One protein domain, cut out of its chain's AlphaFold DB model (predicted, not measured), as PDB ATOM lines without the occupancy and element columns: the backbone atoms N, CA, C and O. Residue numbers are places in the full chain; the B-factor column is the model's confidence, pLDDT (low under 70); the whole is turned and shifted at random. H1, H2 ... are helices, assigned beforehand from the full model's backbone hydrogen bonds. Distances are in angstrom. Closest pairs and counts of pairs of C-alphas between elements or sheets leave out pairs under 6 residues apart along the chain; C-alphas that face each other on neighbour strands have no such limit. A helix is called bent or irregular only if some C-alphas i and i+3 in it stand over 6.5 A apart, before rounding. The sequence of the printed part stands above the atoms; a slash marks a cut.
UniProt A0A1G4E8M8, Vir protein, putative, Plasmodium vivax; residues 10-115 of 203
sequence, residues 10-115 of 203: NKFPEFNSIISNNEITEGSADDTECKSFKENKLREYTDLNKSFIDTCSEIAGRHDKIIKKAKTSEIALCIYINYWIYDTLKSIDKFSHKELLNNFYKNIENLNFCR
ATOM      1  N   ASN A  10      61.340  -8.113  13.389       95.38
ATOM      2  CA  ASN A  10      60.219  -8.720  14.104       95.38
ATOM      3  C   ASN A  10      60.296  -8.583  15.635       95.38
ATOM      4  O   ASN A  10      59.291  -8.764  16.319       95.38
ATOM      5  N   LYS A  11      61.481  -8.278  16.180       96.38
ATOM      6  CA  LYS A  11      61.709  -8.036  17.607       96.38
ATOM      7  C   LYS A  11      61.650  -6.567  17.996       96.38
ATOM      8  O   LYS A  11      61.608  -6.280  19.189       96.38
ATOM      9  N   PHE A  12      61.620  -5.638  17.042       96.94
ATOM     10  CA  PHE A  12      61.671  -4.215  17.366       96.94
ATOM     11  C   PHE A  12      60.460  -3.736  18.180       96.94
ATOM     12  O   PHE A  12      60.696  -3.065  19.183       96.94
ATOM     13  N   PRO A  13      59.198  -4.097  17.855       95.94
ATOM     14  CA  PRO A  13      58.066  -3.685  18.688       95.94
ATOM     15  C   PRO A  13      58.137  -4.263  20.109       95.94
ATOM     16  O   PRO A  13      57.802  -3.586  21.076       95.94
ATOM     17  N   GLU A  14      58.638  -5.496  20.254       95.00
ATOM     18  CA  GLU A  14      58.835  -6.139  21.560       95.00
ATOM     19  C   GLU A  14      59.901  -5.406  22.390       95.00
ATOM     20  O   GLU A  14      59.653  -5.095  23.555       95.00
ATOM     21  N   PHE A  15      61.050  -5.057  21.798       96.31
ATOM     22  CA  PHE A  15      62.056  -4.228  22.468       96.31
ATOM     23  C   PHE A  15      61.497  -2.861  22.859       96.31
ATOM     24  O   PHE A  15      61.641  -2.458  24.013       96.31
ATOM     25  N   ASN A  16      60.818  -2.184  21.931       94.75
ATOM     26  CA  ASN A  16      60.225  -0.879  22.185       94.75
ATOM     27  C   ASN A  16      59.216  -0.925  23.343       94.75
ATOM     28  O   ASN A  16      59.259  -0.061  24.214       94.75
ATOM     29  N   SER A  17      58.369  -1.958  23.402       92.81
ATOM     30  CA  SER A  17      57.430  -2.175  24.511       92.81
ATOM     31  C   SER A  17      58.154  -2.392  25.840       92.81
ATOM     32  O   SER A  17      57.838  -1.724  26.820       92.81
ATOM     33  N   ILE A  18      59.142  -3.297  25.882       93.06
ATOM     34  CA  ILE A  18      59.884  -3.620  27.114       93.06
ATOM     35  C   ILE A  18      60.550  -2.368  27.695       93.06
ATOM     36  O   ILE A  18      60.502  -2.160  28.908       93.06
ATOM     37  N   ILE A  19      61.163  -1.564  26.824       92.00
ATOM     38  CA  ILE A  19      61.897  -0.353  27.192       92.00
ATOM     39  C   ILE A  19      60.925   0.763  27.597       92.00
ATOM     40  O   ILE A  19      61.047   1.312  28.686       92.00
ATOM     41  N   SER A  20      59.922   1.061  26.767       87.69
ATOM     42  CA  SER A  20      59.011   2.197  26.987       87.69
ATOM     43  C   SER A  20      58.081   2.004  28.186       87.69
ATOM     44  O   SER A  20      57.756   2.965  28.880       87.69
ATOM     45  N   ASN A  21      57.654   0.770  28.460       83.12
ATOM     46  CA  ASN A  21      56.745   0.481  29.572       83.12
ATOM     47  C   ASN A  21      57.479   0.260  30.905       83.12
ATOM     48  O   ASN A  21      56.829  -0.093  31.891       83.12
ATOM     49  N   ASN A  22      58.809   0.426  30.951       72.75
ATOM     50  CA  ASN A  22      59.636   0.159  32.132       72.75
ATOM     51  C   ASN A  22      59.309  -1.199  32.770       72.75
ATOM     52  O   ASN A  22      59.208  -1.335  33.991       72.75
ATOM     53  N   GLU A  23      59.119  -2.234  31.946       76.56
ATOM     54  CA  GLU A  23      58.626  -3.529  32.430       76.56
ATOM     55  C   GLU A  23      59.688  -4.333  33.207       76.56
ATOM     56  O   GLU A  23      59.516  -5.532  33.460       76.56
ATOM     57  N   ILE A  24      60.815  -3.696  33.519       75.81
ATOM     58  CA  ILE A  24      61.919  -4.199  34.318       75.81
ATOM     59  C   ILE A  24      61.999  -3.286  35.546       75.81
ATOM     60  O   ILE A  24      62.153  -2.079  35.429       75.81
ATOM     61  N   THR A  25      61.866  -3.847  36.743       64.62
ATOM     62  CA  THR A  25      61.758  -3.068  37.991       64.62
ATOM     63  C   THR A  25      63.023  -3.102  38.846       64.62
ATOM     64  O   THR A  25      63.097  -2.437  39.874       64.62
ATOM     65  N   GLU A  26      64.037  -3.863  38.431       58.84
ATOM     66  CA  GLU A  26      65.245  -4.115  39.218       58.84
ATOM     67  C   GLU A  26      66.517  -3.725  38.459       58.84
ATOM     68  O   GLU A  26      66.695  -4.104  37.298       58.84
ATOM     69  N   GLY A  27      67.453  -3.088  39.166       55.38
ATOM     70  CA  GLY A  27      68.730  -2.597  38.639       55.38
ATOM     71  C   GLY A  27      68.728  -1.075  38.490       55.38
ATOM     72  O   GLY A  27      67.754  -0.501  37.996       55.38
ATOM     73  N   SER A  28      69.805  -0.428  38.943       53.31
ATOM     74  CA  SER A  28      70.021   1.003  38.735       53.31
ATOM     75  C   SER A  28      70.508   1.229  37.309       53.31
ATOM     76  O   SER A  28      71.576   0.738  36.943       53.31
ATOM     77  N   ALA A  29      69.742   1.969  36.517       56.50
ATOM     78  CA  ALA A  29      70.296   2.590  35.329       56.50
ATOM     79  C   ALA A  29      71.248   3.697  35.811       56.50
ATOM     80  O   ALA A  29      70.795   4.687  36.386       56.50
ATOM     81  N   ASP A  30      72.560   3.491  35.680       67.12
ATOM     82  CA  ASP A  30      73.503   4.604  35.780       67.12
ATOM     83  C   ASP A  30      73.410   5.385  34.469       67.12
ATOM     84  O   ASP A  30      73.840   4.923  33.412       67.12
ATOM     85  N   ASP A  31      72.767   6.546  34.533       79.75
ATOM     86  CA  ASP A  31      72.514   7.398  33.377       79.75
ATOM     87  C   ASP A  31      73.696   8.325  33.050       79.75
ATOM     88  O   ASP A  31      73.618   9.107  32.098       79.75
ATOM     89  N   THR A  32      74.804   8.241  33.801       87.19
ATOM     90  CA  THR A  32      75.952   9.153  33.686       87.19
ATOM     91  C   THR A  32      76.545   9.154  32.278       87.19
ATOM     92  O   THR A  32      76.776  10.222  31.702       87.19
ATOM     93  N   GLU A  33      76.755   7.979  31.679       92.44
ATOM     94  CA  GLU A  33      77.311   7.861  30.325       92.44
ATOM     95  C   GLU A  33      76.346   8.408  29.265       92.44
ATOM     96  O   GLU A  33      76.754   9.160  28.376       92.44
ATOM     97  N   CYS A  34      75.052   8.104  29.395       92.69
ATOM     98  CA  CYS A  34      74.003   8.574  28.491       92.69
ATOM     99  C   CYS A  34      73.817  10.098  28.563       92.69
ATOM    100  O   CYS A  34      73.750  10.766  27.525       92.69
ATOM    101  N   LYS A  35      73.812  10.672  29.775       91.25
ATOM    102  CA  LYS A  35      73.808  12.124  30.008       91.25
ATOM    103  C   LYS A  35      75.038  12.781  29.399       91.25
ATOM    104  O   LYS A  35      74.900  13.705  28.601       91.25
ATOM    105  N   SER A  36      76.227  12.261  29.707       92.38
ATOM    106  CA  SER A  36      77.491  12.771  29.172       92.38
ATOM    107  C   SER A  36      77.517  12.718  27.643       92.38
ATOM    108  O   SER A  36      77.919  13.684  26.991       92.38
ATOM    109  N   PHE A  37      77.037  11.626  27.043       92.19
ATOM    110  CA  PHE A  37      76.931  11.503  25.594       92.19
ATOM    111  C   PHE A  37      75.995  12.566  25.012       92.19
ATOM    112  O   PHE A  37      76.388  13.288  24.091       92.19
ATOM    113  N   LYS A  38      74.796  12.723  25.579       90.88
ATOM    114  CA  LYS A  38      73.827  13.733  25.143       90.88
ATOM    115  C   LYS A  38      74.418  15.143  25.236       90.88
ATOM    116  O   LYS A  38      74.381  15.892  24.262       90.88
ATOM    117  N   GLU A  39      75.016  15.501  26.367       90.19
ATOM    118  CA  GLU A  39      75.579  16.835  26.621       90.19
ATOM    119  C   GLU A  39      76.821  17.154  25.780       90.19
ATOM    120  O   GLU A  39      77.063  18.312  25.431       90.19
ATOM    121  N   ASN A  40      77.629  16.153  25.428       89.88
ATOM    122  CA  ASN A  40      78.884  16.376  24.709       89.88
ATOM    123  C   ASN A  40      78.781  16.147  23.203       89.88
ATOM    124  O   ASN A  40      79.512  16.789  22.444       89.88
ATOM    125  N   LYS A  41      77.910  15.237  22.759       89.69
ATOM    126  CA  LYS A  41      77.794  14.824  21.353       89.69
ATOM    127  C   LYS A  41      76.487  15.263  20.706       89.69
ATOM    128  O   LYS A  41      76.506  15.553  19.517       89.69
ATOM    129  N   LEU A  42      75.402  15.411  21.467       88.81
ATOM    130  CA  LEU A  42      74.068  15.756  20.958       88.81
ATOM    131  C   LEU A  42      73.581  17.133  21.447       88.81
ATOM    132  O   LEU A  42      72.414  17.313  21.775       88.81
ATOM    133  N   ARG A  43      74.466  18.137  21.508       83.50
ATOM    134  CA  ARG A  43      74.133  19.477  22.047       83.50
ATOM    135  C   ARG A  43      72.979  20.179  21.334       83.50
ATOM    136  O   ARG A  43      72.230  20.907  21.971       83.50
ATOM    137  N   GLU A  44      72.872  19.978  20.027       80.81
ATOM    138  CA  GLU A  44      71.839  20.583  19.173       80.81
ATOM    139  C   GLU A  44      70.540  19.764  19.168       80.81
ATOM    140  O   GLU A  44      69.505  20.242  18.714       80.81
ATOM    141  N   TYR A  45      70.573  18.546  19.721       82.25
ATOM    142  CA  TYR A  45      69.386  17.725  19.893       82.25
ATOM    143  C   TYR A  45      68.557  18.248  21.063       82.25
ATOM    144  O   TYR A  45      68.957  18.174  22.234       82.25
ATOM    145  N   THR A  46      67.369  18.753  20.741       79.44
ATOM    146  CA  THR A  46      66.370  19.049  21.763       79.44
ATOM    147  C   THR A  46      65.674  17.749  22.124       79.44
ATOM    148  O   THR A  46      64.779  17.292  21.423       79.44
ATOM    149  N   ASP A  47      66.116  17.159  23.228       70.19
ATOM    150  CA  ASP A  47      65.535  15.944  23.786       70.19
ATOM    151  C   ASP A  47      64.163  16.255  24.403       70.19
ATOM    152  O   ASP A  47      64.042  16.538  25.601       70.19
ATOM    153  N   LEU A  48      63.133  16.300  23.554       64.00
ATOM    154  CA  LEU A  48      61.757  16.526  23.980       64.00
ATOM    155  C   LEU A  48      61.382  15.423  24.980       64.00
ATOM    156  O   LEU A  48      61.387  14.243  24.657       64.00
ATOM    157  N   ASN A  49      61.069  15.826  26.213       60.94
ATOM    158  CA  ASN A  49      60.702  14.944  27.327       60.94
ATOM    159  C   ASN A  49      61.802  13.997  27.847       60.94
ATOM    160  O   ASN A  49      61.462  13.027  28.512       60.94
ATOM    161  N   LYS A  50      63.095  14.282  27.614       62.47
ATOM    162  CA  LYS A  50      64.223  13.421  28.053       62.47
ATOM    163  C   LYS A  50      64.181  11.987  27.493       62.47
ATOM    164  O   LYS A  50      64.794  11.080  28.057       62.47
ATOM    165  N   SER A  51      63.482  11.777  26.377       82.06
ATOM    166  CA  SER A  51      63.236  10.442  25.835       82.06
ATOM    167  C   SER A  51      64.525   9.712  25.453       82.06
ATOM    168  O   SER A  51      64.589   8.489  25.585       82.06
ATOM    169  N   PHE A  52      65.565  10.433  25.013       89.81
ATOM    170  CA  PHE A  52      66.841   9.818  24.654       89.81
ATOM    171  C   PHE A  52      67.609   9.322  25.877       89.81
ATOM    172  O   PHE A  52      68.058   8.177  25.877       89.81
ATOM    173  N   ILE A  53      67.788  10.169  26.901       89.94
ATOM    174  CA  ILE A  53      68.564   9.793  28.096       89.94
ATOM    175  C   ILE A  53      67.906   8.598  28.780       89.94
ATOM    176  O   ILE A  53      68.606   7.632  29.083       89.94
ATOM    177  N   ASP A  54      66.587   8.636  28.960       89.31
ATOM    178  CA  ASP A  54      65.844   7.574  29.636       89.31
ATOM    179  C   ASP A  54      65.960   6.253  28.859       89.31
ATOM    180  O   ASP A  54      66.384   5.238  29.412       89.31
ATOM    181  N   THR A  55      65.718   6.282  27.544       92.19
ATOM    182  CA  THR A  55      65.838   5.092  26.684       92.19
ATOM    183  C   THR A  55      67.264   4.538  26.653       92.19
ATOM    184  O   THR A  55      67.468   3.332  26.797       92.19
ATOM    185  N   CYS A  56      68.269   5.406  26.500       94.19
ATOM    186  CA  CYS A  56      69.678   5.015  26.522       94.19
ATOM    187  C   CYS A  56      70.031   4.322  27.842       94.19
ATOM    188  O   CYS A  56      70.681   3.277  27.835       94.19
ATOM    189  N   SER A  57      69.578   4.891  28.959       91.94
ATOM    190  CA  SER A  57      69.915   4.425  30.305       91.94
ATOM    191  C   SER A  57      69.226   3.099  30.625       91.94
ATOM    192  O   SER A  57      69.851   2.208  31.199       91.94
ATOM    193  N   GLU A  58      67.980   2.918  30.183       91.69
ATOM    194  CA  GLU A  58      67.271   1.637  30.260       91.69
ATOM    195  C   GLU A  58      67.994   0.546  29.465       91.69
ATOM    196  O   GLU A  58      68.276  -0.532  29.994       91.69
ATOM    197  N   ILE A  59      68.374   0.829  28.216       94.12
ATOM    198  CA  ILE A  59      69.102  -0.129  27.380       94.12
ATOM    199  C   ILE A  59      70.467  -0.461  28.002       94.12
ATOM    200  O   ILE A  59      70.790  -1.636  28.182       94.12
ATOM    201  N   ALA A  60      71.261   0.549  28.362       93.38
ATOM    202  CA  ALA A  60      72.611   0.374  28.898       93.38
ATOM    203  C   ALA A  60      72.630  -0.289  30.282       93.38
ATOM    204  O   ALA A  60      73.531  -1.070  30.576       93.38
ATOM    205  N   GLY A  61      71.645  -0.004  31.136       91.12
ATOM    206  CA  GLY A  61      71.562  -0.576  32.478       91.12
ATOM    207  C   GLY A  61      70.934  -1.970  32.521       91.12
ATOM    208  O   GLY A  61      71.098  -2.683  33.513       91.12
ATOM    209  N   ARG A  62      70.162  -2.358  31.494       91.62
ATOM    210  CA  ARG A  62      69.293  -3.549  31.554       91.62
ATOM    211  C   ARG A  62      69.323  -4.428  30.304       91.62
ATOM    212  O   ARG A  62      68.469  -5.312  30.194       91.62
ATOM    213  N   HIS A  63      70.296  -4.262  29.403       93.44
ATOM    214  CA  HIS A  63      70.405  -5.028  28.151       93.44
ATOM    215  C   HIS A  63      70.193  -6.540  28.335       93.44
ATOM    216  O   HIS A  63      69.375  -7.124  27.627       93.44
ATOM    217  N   ASP A  64      70.820  -7.174  29.332       93.25
ATOM    218  CA  ASP A  64      70.684  -8.620  29.576       93.25
ATOM    219  C   ASP A  64      69.245  -9.031  29.902       93.25
ATOM    220  O   ASP A  64      68.740 -10.057  29.437       93.25
ATOM    221  N   LYS A  65      68.550  -8.211  30.696       93.69
ATOM    222  CA  LYS A  65      67.152  -8.445  31.071       93.69
ATOM    223  C   LYS A  65      66.227  -8.210  29.882       93.69
ATOM    224  O   LYS A  65      65.303  -9.001  29.689       93.69
ATOM    225  N   ILE A  66      66.500  -7.187  29.072       94.94
ATOM    226  CA  ILE A  66      65.774  -6.899  27.830       94.94
ATOM    227  C   ILE A  66      65.895  -8.089  26.868       94.94
ATOM    228  O   ILE A  66      64.880  -8.624  26.424       94.94
ATOM    229  N   ILE A  67      67.117  -8.574  26.618       95.69
ATOM    230  CA  ILE A  67      67.396  -9.720  25.737       95.69
ATOM    231  C   ILE A  67      66.695 -10.984  26.244       95.69
ATOM    232  O   ILE A  67      66.017 -11.678  25.479       95.69
ATOM    233  N   LYS A  68      66.811 -11.268  27.548       95.38
ATOM    234  CA  LYS A  68      66.178 -12.433  28.179       95.38
ATOM    235  C   LYS A  68      64.656 -12.377  28.077       95.38
ATOM    236  O   LYS A  68      64.031 -13.393  27.771       95.38
ATOM    237  N   LYS A  69      64.059 -11.209  28.325       94.69
ATOM    238  CA  LYS A  69      62.606 -11.015  28.264       94.69
ATOM    239  C   LYS A  69      62.079 -11.143  26.836       94.69
ATOM    240  O   LYS A  69      61.117 -11.879  26.636       94.69
ATOM    241  N   ALA A  70      62.771 -10.547  25.866       94.69
ATOM    242  CA  ALA A  70      62.459 -10.669  24.442       94.69
ATOM    243  C   ALA A  70      62.792 -12.055  23.844       94.69
ATOM    244  O   ALA A  70      62.500 -12.324  22.673       94.69
ATOM    245  N   LYS A  71      63.421 -12.945  24.631       95.81
ATOM    246  CA  LYS A  71      63.834 -14.305  24.240       95.81
ATOM    247  C   LYS A  71      64.600 -14.307  22.915       95.81
ATOM    248  O   LYS A  71      64.241 -15.016  21.974       95.81
ATOM    249  N   THR A  72      65.613 -13.455  22.827       95.50
ATOM    250  CA  THR A  72      66.366 -13.206  21.592       95.50
ATOM    251  C   THR A  72      67.868 -13.104  21.872       95.50
ATOM    252  O   THR A  72      68.322 -13.511  22.939       95.50
ATOM    253  N   SER A  73      68.652 -12.633  20.904       94.88
ATOM    254  CA  SER A  73      70.108 -12.495  20.995       94.88
ATOM    255  C   SER A  73      70.550 -11.051  21.250       94.88
ATOM    256  O   SER A  73      69.821 -10.099  20.971       94.88
ATOM    257  N   GLU A  74      71.793 -10.887  21.707       95.25
ATOM    258  CA  GLU A  74      72.482  -9.587  21.756       95.25
ATOM    259  C   GLU A  74      72.479  -8.891  20.392       95.25
ATOM    260  O   GLU A  74      72.219  -7.696  20.298       95.25
ATOM    261  N   ILE A  75      72.691  -9.661  19.321       95.56
ATOM    262  CA  ILE A  75      72.711  -9.170  17.941       95.56
ATOM    263  C   ILE A  75      71.395  -8.467  17.587       95.56
ATOM    264  O   ILE A  75      71.410  -7.393  16.982       95.56
ATOM    265  N   ALA A  76      70.263  -9.054  17.983       96.25
ATOM    266  CA  ALA A  76      68.946  -8.475  17.751       96.25
ATOM    267  C   ALA A  76      68.796  -7.124  18.463       96.25
ATOM    268  O   ALA A  76      68.311  -6.166  17.859       96.25
ATOM    269  N   LEU A  77      69.253  -7.036  19.719       97.06
ATOM    270  CA  LEU A  77      69.226  -5.787  20.477       97.06
ATOM    271  C   LEU A  77      70.132  -4.730  19.831       97.06
ATOM    272  O   LEU A  77      69.714  -3.591  19.678       97.06
ATOM    273  N   CYS A  78      71.336  -5.092  19.385       97.25
ATOM    274  CA  CYS A  78      72.247  -4.148  18.735       97.25
ATOM    275  C   CYS A  78      71.685  -3.575  17.427       97.25
ATOM    276  O   CYS A  78      71.832  -2.382  17.163       97.25
ATOM    277  N   ILE A  79      71.010  -4.398  16.618       96.25
ATOM    278  CA  ILE A  79      70.325  -3.917  15.410       96.25
ATOM    279  C   ILE A  79      69.191  -2.959  15.777       96.25
ATOM    280  O   ILE A  79      69.077  -1.895  15.170       96.25
ATOM    281  N   TYR A  80      68.402  -3.296  16.800       97.50
ATOM    282  CA  TYR A  80      67.368  -2.399  17.307       97.50
ATOM    283  C   TYR A  80      67.950  -1.066  17.796       97.50
ATOM    284  O   TYR A  80      67.417  -0.019  17.445       97.50
ATOM    285  N   ILE A  81      69.066  -1.075  18.535       97.00
ATOM    286  CA  ILE A  81      69.736   0.151  18.994       97.00
ATOM    287  C   ILE A  81      70.188   0.998  17.799       97.00
ATOM    288  O   ILE A  81      69.970   2.206  17.804       97.00
ATOM    289  N   ASN A  82      70.766   0.391  16.756       96.44
ATOM    290  CA  ASN A  82      71.145   1.126  15.545       96.44
ATOM    291  C   ASN A  82      69.925   1.789  14.883       96.44
ATOM    292  O   ASN A  82      69.995   2.954  14.497       96.44
ATOM    293  N   TYR A  83      68.808   1.063  14.770       96.56
ATOM    294  CA  TYR A  83      67.545   1.599  14.254       96.56
ATOM    295  C   TYR A  83      67.019   2.749  15.120       96.56
ATOM    296  O   TYR A  83      66.722   3.819  14.598       96.56
ATOM    297  N   TRP A  84      66.957   2.553  16.437       96.06
ATOM    298  CA  TRP A  84      66.458   3.541  17.389       96.06
ATOM    299  C   TRP A  84      67.293   4.828  17.383       96.06
ATOM    300  O   TRP A  84      66.732   5.923  17.404       96.06
ATOM    301  N   ILE A  85      68.625   4.719  17.303       94.56
ATOM    302  CA  ILE A  85      69.521   5.877  17.191       94.56
ATOM    303  C   ILE A  85      69.222   6.661  15.915       94.56
ATOM    304  O   ILE A  85      69.105   7.885  15.982       94.56
ATOM    305  N   TYR A  86      69.071   5.983  14.773       94.00
ATOM    306  CA  TYR A  86      68.696   6.653  13.530       94.00
ATOM    307  C   TYR A  86      67.330   7.330  13.665       94.00
ATOM    308  O   TYR A  86      67.223   8.529  13.439       94.00
ATOM    309  N   ASP A  87      66.302   6.596  14.094       92.88
ATOM    310  CA  ASP A  87      64.935   7.104  14.254       92.88
ATOM    311  C   ASP A  87      64.880   8.373  15.118       92.88
ATOM    312  O   ASP A  87      64.257   9.368  14.745       92.88
ATOM    313  N   THR A  88      65.612   8.350  16.232       91.19
ATOM    314  CA  THR A  88      65.643   9.435  17.219       91.19
ATOM    315  C   THR A  88      66.444  10.643  16.735       91.19
ATOM    316  O   THR A  88      66.092  11.781  17.041       91.19
ATOM    317  N   LEU A  89      67.539  10.421  15.998       90.06
ATOM    318  CA  LEU A  89      68.546  11.453  15.725       90.06
ATOM    319  C   LEU A  89      68.675  11.839  14.245       90.06
ATOM    320  O   LEU A  89      69.465  12.728  13.935       90.06
ATOM    321  N   LYS A  90      67.904  11.236  13.330       86.19
ATOM    322  CA  LYS A  90      67.964  11.507  11.877       86.19
ATOM    323  C   LYS A  90      67.710  12.965  11.487       86.19
ATOM    324  O   LYS A  90      68.110  13.379  10.409       86.19
ATOM    325  N   SER A  91      67.056  13.752  12.344       80.88
ATOM    326  CA  SER A  91      66.820  15.185  12.122       80.88
ATOM    327  C   SER A  91      68.032  16.068  12.444       80.88
ATOM    328  O   SER A  91      68.010  17.265  12.161       80.88
ATOM    329  N   ILE A  92      69.087  15.506  13.043       79.38
ATOM    330  CA  ILE A  92      70.316  16.227  13.372       79.38
ATOM    331  C   ILE A  92      71.273  16.129  12.184       79.38
ATOM    332  O   ILE A  92      72.004  15.153  12.039       79.38
ATOM    333  N   ASP A  93      71.351  17.194  11.393       68.62
ATOM    334  CA  ASP A  93      72.168  17.277  10.166       68.62
ATOM    335  C   ASP A  93      73.697  17.335  10.413       68.62
ATOM    336  O   ASP A  93      74.503  17.630   9.534       68.62
ATOM    337  N   LYS A  94      74.139  17.095  11.650       72.00
ATOM    338  CA  LYS A  94      75.528  17.314  12.074       72.00
ATOM    339  C   LYS A  94      76.435  16.104  11.888       72.00
ATOM    340  O   LYS A  94      77.653  16.264  11.802       72.00
ATOM    341  N   PHE A  95      75.875  14.898  11.897       73.69
ATOM    342  CA  PHE A  95      76.656  13.667  11.910       73.69
ATOM    343  C   PHE A  95      76.073  12.651  10.943       73.69
ATOM    344  O   PHE A  95      74.866  12.420  10.925       73.69
ATOM    345  N   SER A  96      76.946  11.949  10.221       87.75
ATOM    346  CA  SER A  96      76.517  10.718   9.564       87.75
ATOM    347  C   SER A  96      76.085   9.693  10.618       87.75
ATOM    348  O   SER A  96      76.661   9.622  11.712       87.75
ATOM    349  N   HIS A  97      75.124   8.825  10.288       90.00
ATOM    350  CA  HIS A  97      74.695   7.784  11.227       90.00
ATOM    351  C   HIS A  97      75.869   6.895  11.677       90.00
ATOM    352  O   HIS A  97      75.983   6.523  12.844       90.00
ATOM    353  N   LYS A  98      76.829   6.639  10.783       92.50
ATOM    354  CA  LYS A  98      78.069   5.919  11.102       92.50
ATOM    355  C   LYS A  98      78.882   6.593  12.214       92.50
ATOM    356  O   LYS A  98      79.396   5.905  13.098       92.50
ATOM    357  N   GLU A  99      79.035   7.915  12.177       91.75
ATOM    358  CA  GLU A  99      79.746   8.672  13.215       91.75
ATOM    359  C   GLU A  99      78.985   8.676  14.538       91.75
ATOM    360  O   GLU A  99      79.611   8.529  15.591       91.75
ATOM    361  N   LEU A 100      77.653   8.780  14.492       92.19
ATOM    362  CA  LEU A 100      76.804   8.664  15.678       92.19
ATOM    363  C   LEU A 100      76.997   7.312  16.359       92.19
ATOM    364  O   LEU A 100      77.357   7.288  17.534       92.19
ATOM    365  N   LEU A 101      76.877   6.202  15.624       94.69
ATOM    366  CA  LEU A 101      77.083   4.857  16.174       94.69
ATOM    367  C   LEU A 101      78.498   4.674  16.732       94.69
ATOM    368  O   LEU A 101      78.683   4.120  17.816       94.69
ATOM    369  N   ASN A 102      79.520   5.156  16.018       93.31
ATOM    370  CA  ASN A 102      80.904   5.069  16.483       93.31
ATOM    371  C   ASN A 102      81.120   5.815  17.799       93.31
ATOM    372  O   ASN A 102      81.791   5.290  18.687       93.31
ATOM    373  N   ASN A 103      80.572   7.022  17.923       92.62
ATOM    374  CA  ASN A 103      80.663   7.783  19.157       92.62
ATOM    375  C   ASN A 103      79.820   7.131  20.257       92.62
ATOM    376  O   ASN A 103      80.321   6.980  21.367       92.62
ATOM    377  N   PHE A 104      78.595   6.705  19.967       94.56
ATOM    378  CA  PHE A 104      77.688   6.110  20.946       94.56
ATOM    379  C   PHE A 104      78.318   4.882  21.612       94.56
ATOM    380  O   PHE A 104      78.638   4.914  22.797       94.56
ATOM    381  N   TYR A 105      78.674   3.858  20.834       95.31
ATOM    382  CA  TYR A 105      79.277   2.633  21.375       95.31
ATOM    383  C   TYR A 105      80.716   2.805  21.884       95.31
ATOM    384  O   TYR A 105      81.294   1.869  22.431       95.31
ATOM    385  N   LYS A 106      81.346   3.967  21.671       93.00
ATOM    386  CA  LYS A 106      82.625   4.307  22.310       93.00
ATOM    387  C   LYS A 106      82.429   4.872  23.720       93.00
ATOM    388  O   LYS A 106      83.322   4.689  24.539       93.00
ATOM    389  N   ASN A 107      81.325   5.579  23.961       93.31
ATOM    390  CA  ASN A 107      81.081   6.310  25.207       93.31
ATOM    391  C   ASN A 107      80.120   5.593  26.164       93.31
ATOM    392  O   ASN A 107      80.079   5.990  27.318       93.31
ATOM    393  N   ILE A 108      79.367   4.590  25.698       93.75
ATOM    394  CA  ILE A 108      78.484   3.779  26.544       93.75
ATOM    395  C   ILE A 108      79.111   2.390  26.736       93.75
ATOM    396  O   ILE A 108      79.005   1.538  25.846       93.75
ATOM    397  N   GLU A 109      79.815   2.169  27.848       92.94
ATOM    398  CA  GLU A 109      80.671   0.992  28.056       92.94
ATOM    399  C   GLU A 109      79.868  -0.313  28.059       92.94
ATOM    400  O   GLU A 109      80.251  -1.285  27.398       92.94
ATOM    401  N   ASN A 110      78.703  -0.309  28.708       92.69
ATOM    402  CA  ASN A 110      77.833  -1.485  28.798       92.69
ATOM    403  C   ASN A 110      77.305  -1.953  27.435       92.69
ATOM    404  O   ASN A 110      76.886  -3.096  27.298       92.69
ATOM    405  N   LEU A 111      77.359  -1.108  26.402       94.50
ATOM    406  CA  LEU A 111      76.920  -1.445  25.045       94.50
ATOM    407  C   LEU A 111      78.090  -1.761  24.102       94.50
ATOM    408  O   LEU A 111      77.913  -1.861  22.885       94.50
ATOM    409  N   ASN A 112      79.297  -1.972  24.637       92.12
ATOM    410  CA  ASN A 112      80.481  -2.309  23.846       92.12
ATOM    411  C   ASN A 112      80.327  -3.602  23.031       92.12
ATOM    412  O   ASN A 112      80.920  -3.704  21.952       92.12
ATOM    413  N   PHE A 113      79.517  -4.560  23.493       93.50
ATOM    414  CA  PHE A 113      79.233  -5.800  22.762       93.50
ATOM    415  C   PHE A 113      78.571  -5.537  21.394       93.50
ATOM    416  O   PHE A 113      78.762  -6.300  20.449       93.50
ATOM    417  N   CYS A 114      77.900  -4.392  21.222       95.94
ATOM    418  CA  CYS A 114      77.309  -3.988  19.949       95.94
ATOM    419  C   CYS A 114      78.301  -3.425  18.927       95.94
ATOM    420  O   CYS A 114      77.943  -3.251  17.761       95.94
ATOM    421  N   ARG A 115      79.568  -3.180  19.295       93.81
ATOM    422  CA  ARG A 115      80.565  -2.584  18.383       93.81
ATOM    423  C   ARG A 115      80.779  -3.401  17.105       93.81
ATOM    424  O   ARG A 115      81.029  -2.814  16.055       93.81
TER     425      ARG A 115
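What this domain is: This is residues 10 to 115 of the 203 residues of the protein "Vir protein, putative" of Plasmodium vivax (UniProt A0A1G4E8M8). A compact helical body has at its core a hairpin of two long helices, H3 and H4, with H1 crossing both on one side and H2, H5 and H6 on the other. H5 and H6 fold back on each other as a second, shorter hairpin, while a long link passes round the outside of H3 from H1 to H2. The printed part has 106 residues with six named helices, H1 to H6 in order, and no named strand: class all helix. It is compact, with a radius of gyration of the C-alphas of 12.9 A and spans of 36 by 25 by 23 A.

Where its parts are: Find C-alpha 48 at (61.757, 16.526, 23.980), where H3, residues 48 to 69, begins; it runs 27.9 A. It has a kink of 79 degrees near residue 63 and is irregular: C-alphas 61 and 64 are 8.6 A apart. H4, residues 74 to 89, measures 22.2 A. Look at C-alpha 10 at (60.219, -8.720, 14.104) for the beginning of H1, residues 10 to 20, irregular with C-alphas 10 and 13 at 7.1 A. H2 is residues 32 to 41 and H5 residues 97 to 107. H6, residues 109 to 115, ends at C-alpha 115 (80.565, -2.584, 18.383) and is irregular, with C-alphas 110 and 113 at 7.6 A.

How they stand to each other: Start at the hubs, H3 and H4, which touch four helices each. They form a helical hairpin, opposite ways at a shallow tilt of 8 degrees; their closest C-alphas are those of Ile 67 and Glu 74, 6.5 A. H1 touches H3 at a steep tilt of 62 degrees, closest at Ile 19 and Glu 58, 6.5 A between C-alphas. H1 touches residues 76 to 80 of H4, closest at the C-alphas of Phe 12 and Tyr 80, 6.0 A. The C-alphas of Cys 78 in H4 and Cys 114 in H6 are the closest of these two helices, 5.2 A; they touch about perpendicular, at 80 degrees. H3 and H6 only just touch, with 3 pairs of C-alphas within 8 A. H5 and H6 are a helical hairpin at a steep tilt of 39 degrees. H2 touches residues 53 to 57 of H3, closest at the C-alphas of Cys 34 and Ile 53, 5.6 A, and touches H5. H3 and H5 are apart. Every O i to N i+4 pair is within hydrogen-bond range in H2, H4 and H5, against 6 of 7 in H1, 14 of 18 in H3 and 0 of 3 in H6, where 3 of 4 O i to N i+3 pairs are.

The domain as a whole: The C-alphas of Glu 26 and Asp 93 are farthest apart, 36.7 A. The printed part has no cut. The link from H1 to H2, 11 residues, is long. Look for pLDDT under 70 at residues 25 to 30, 48 to 50 and 93; the mean of the printed part is 88.1.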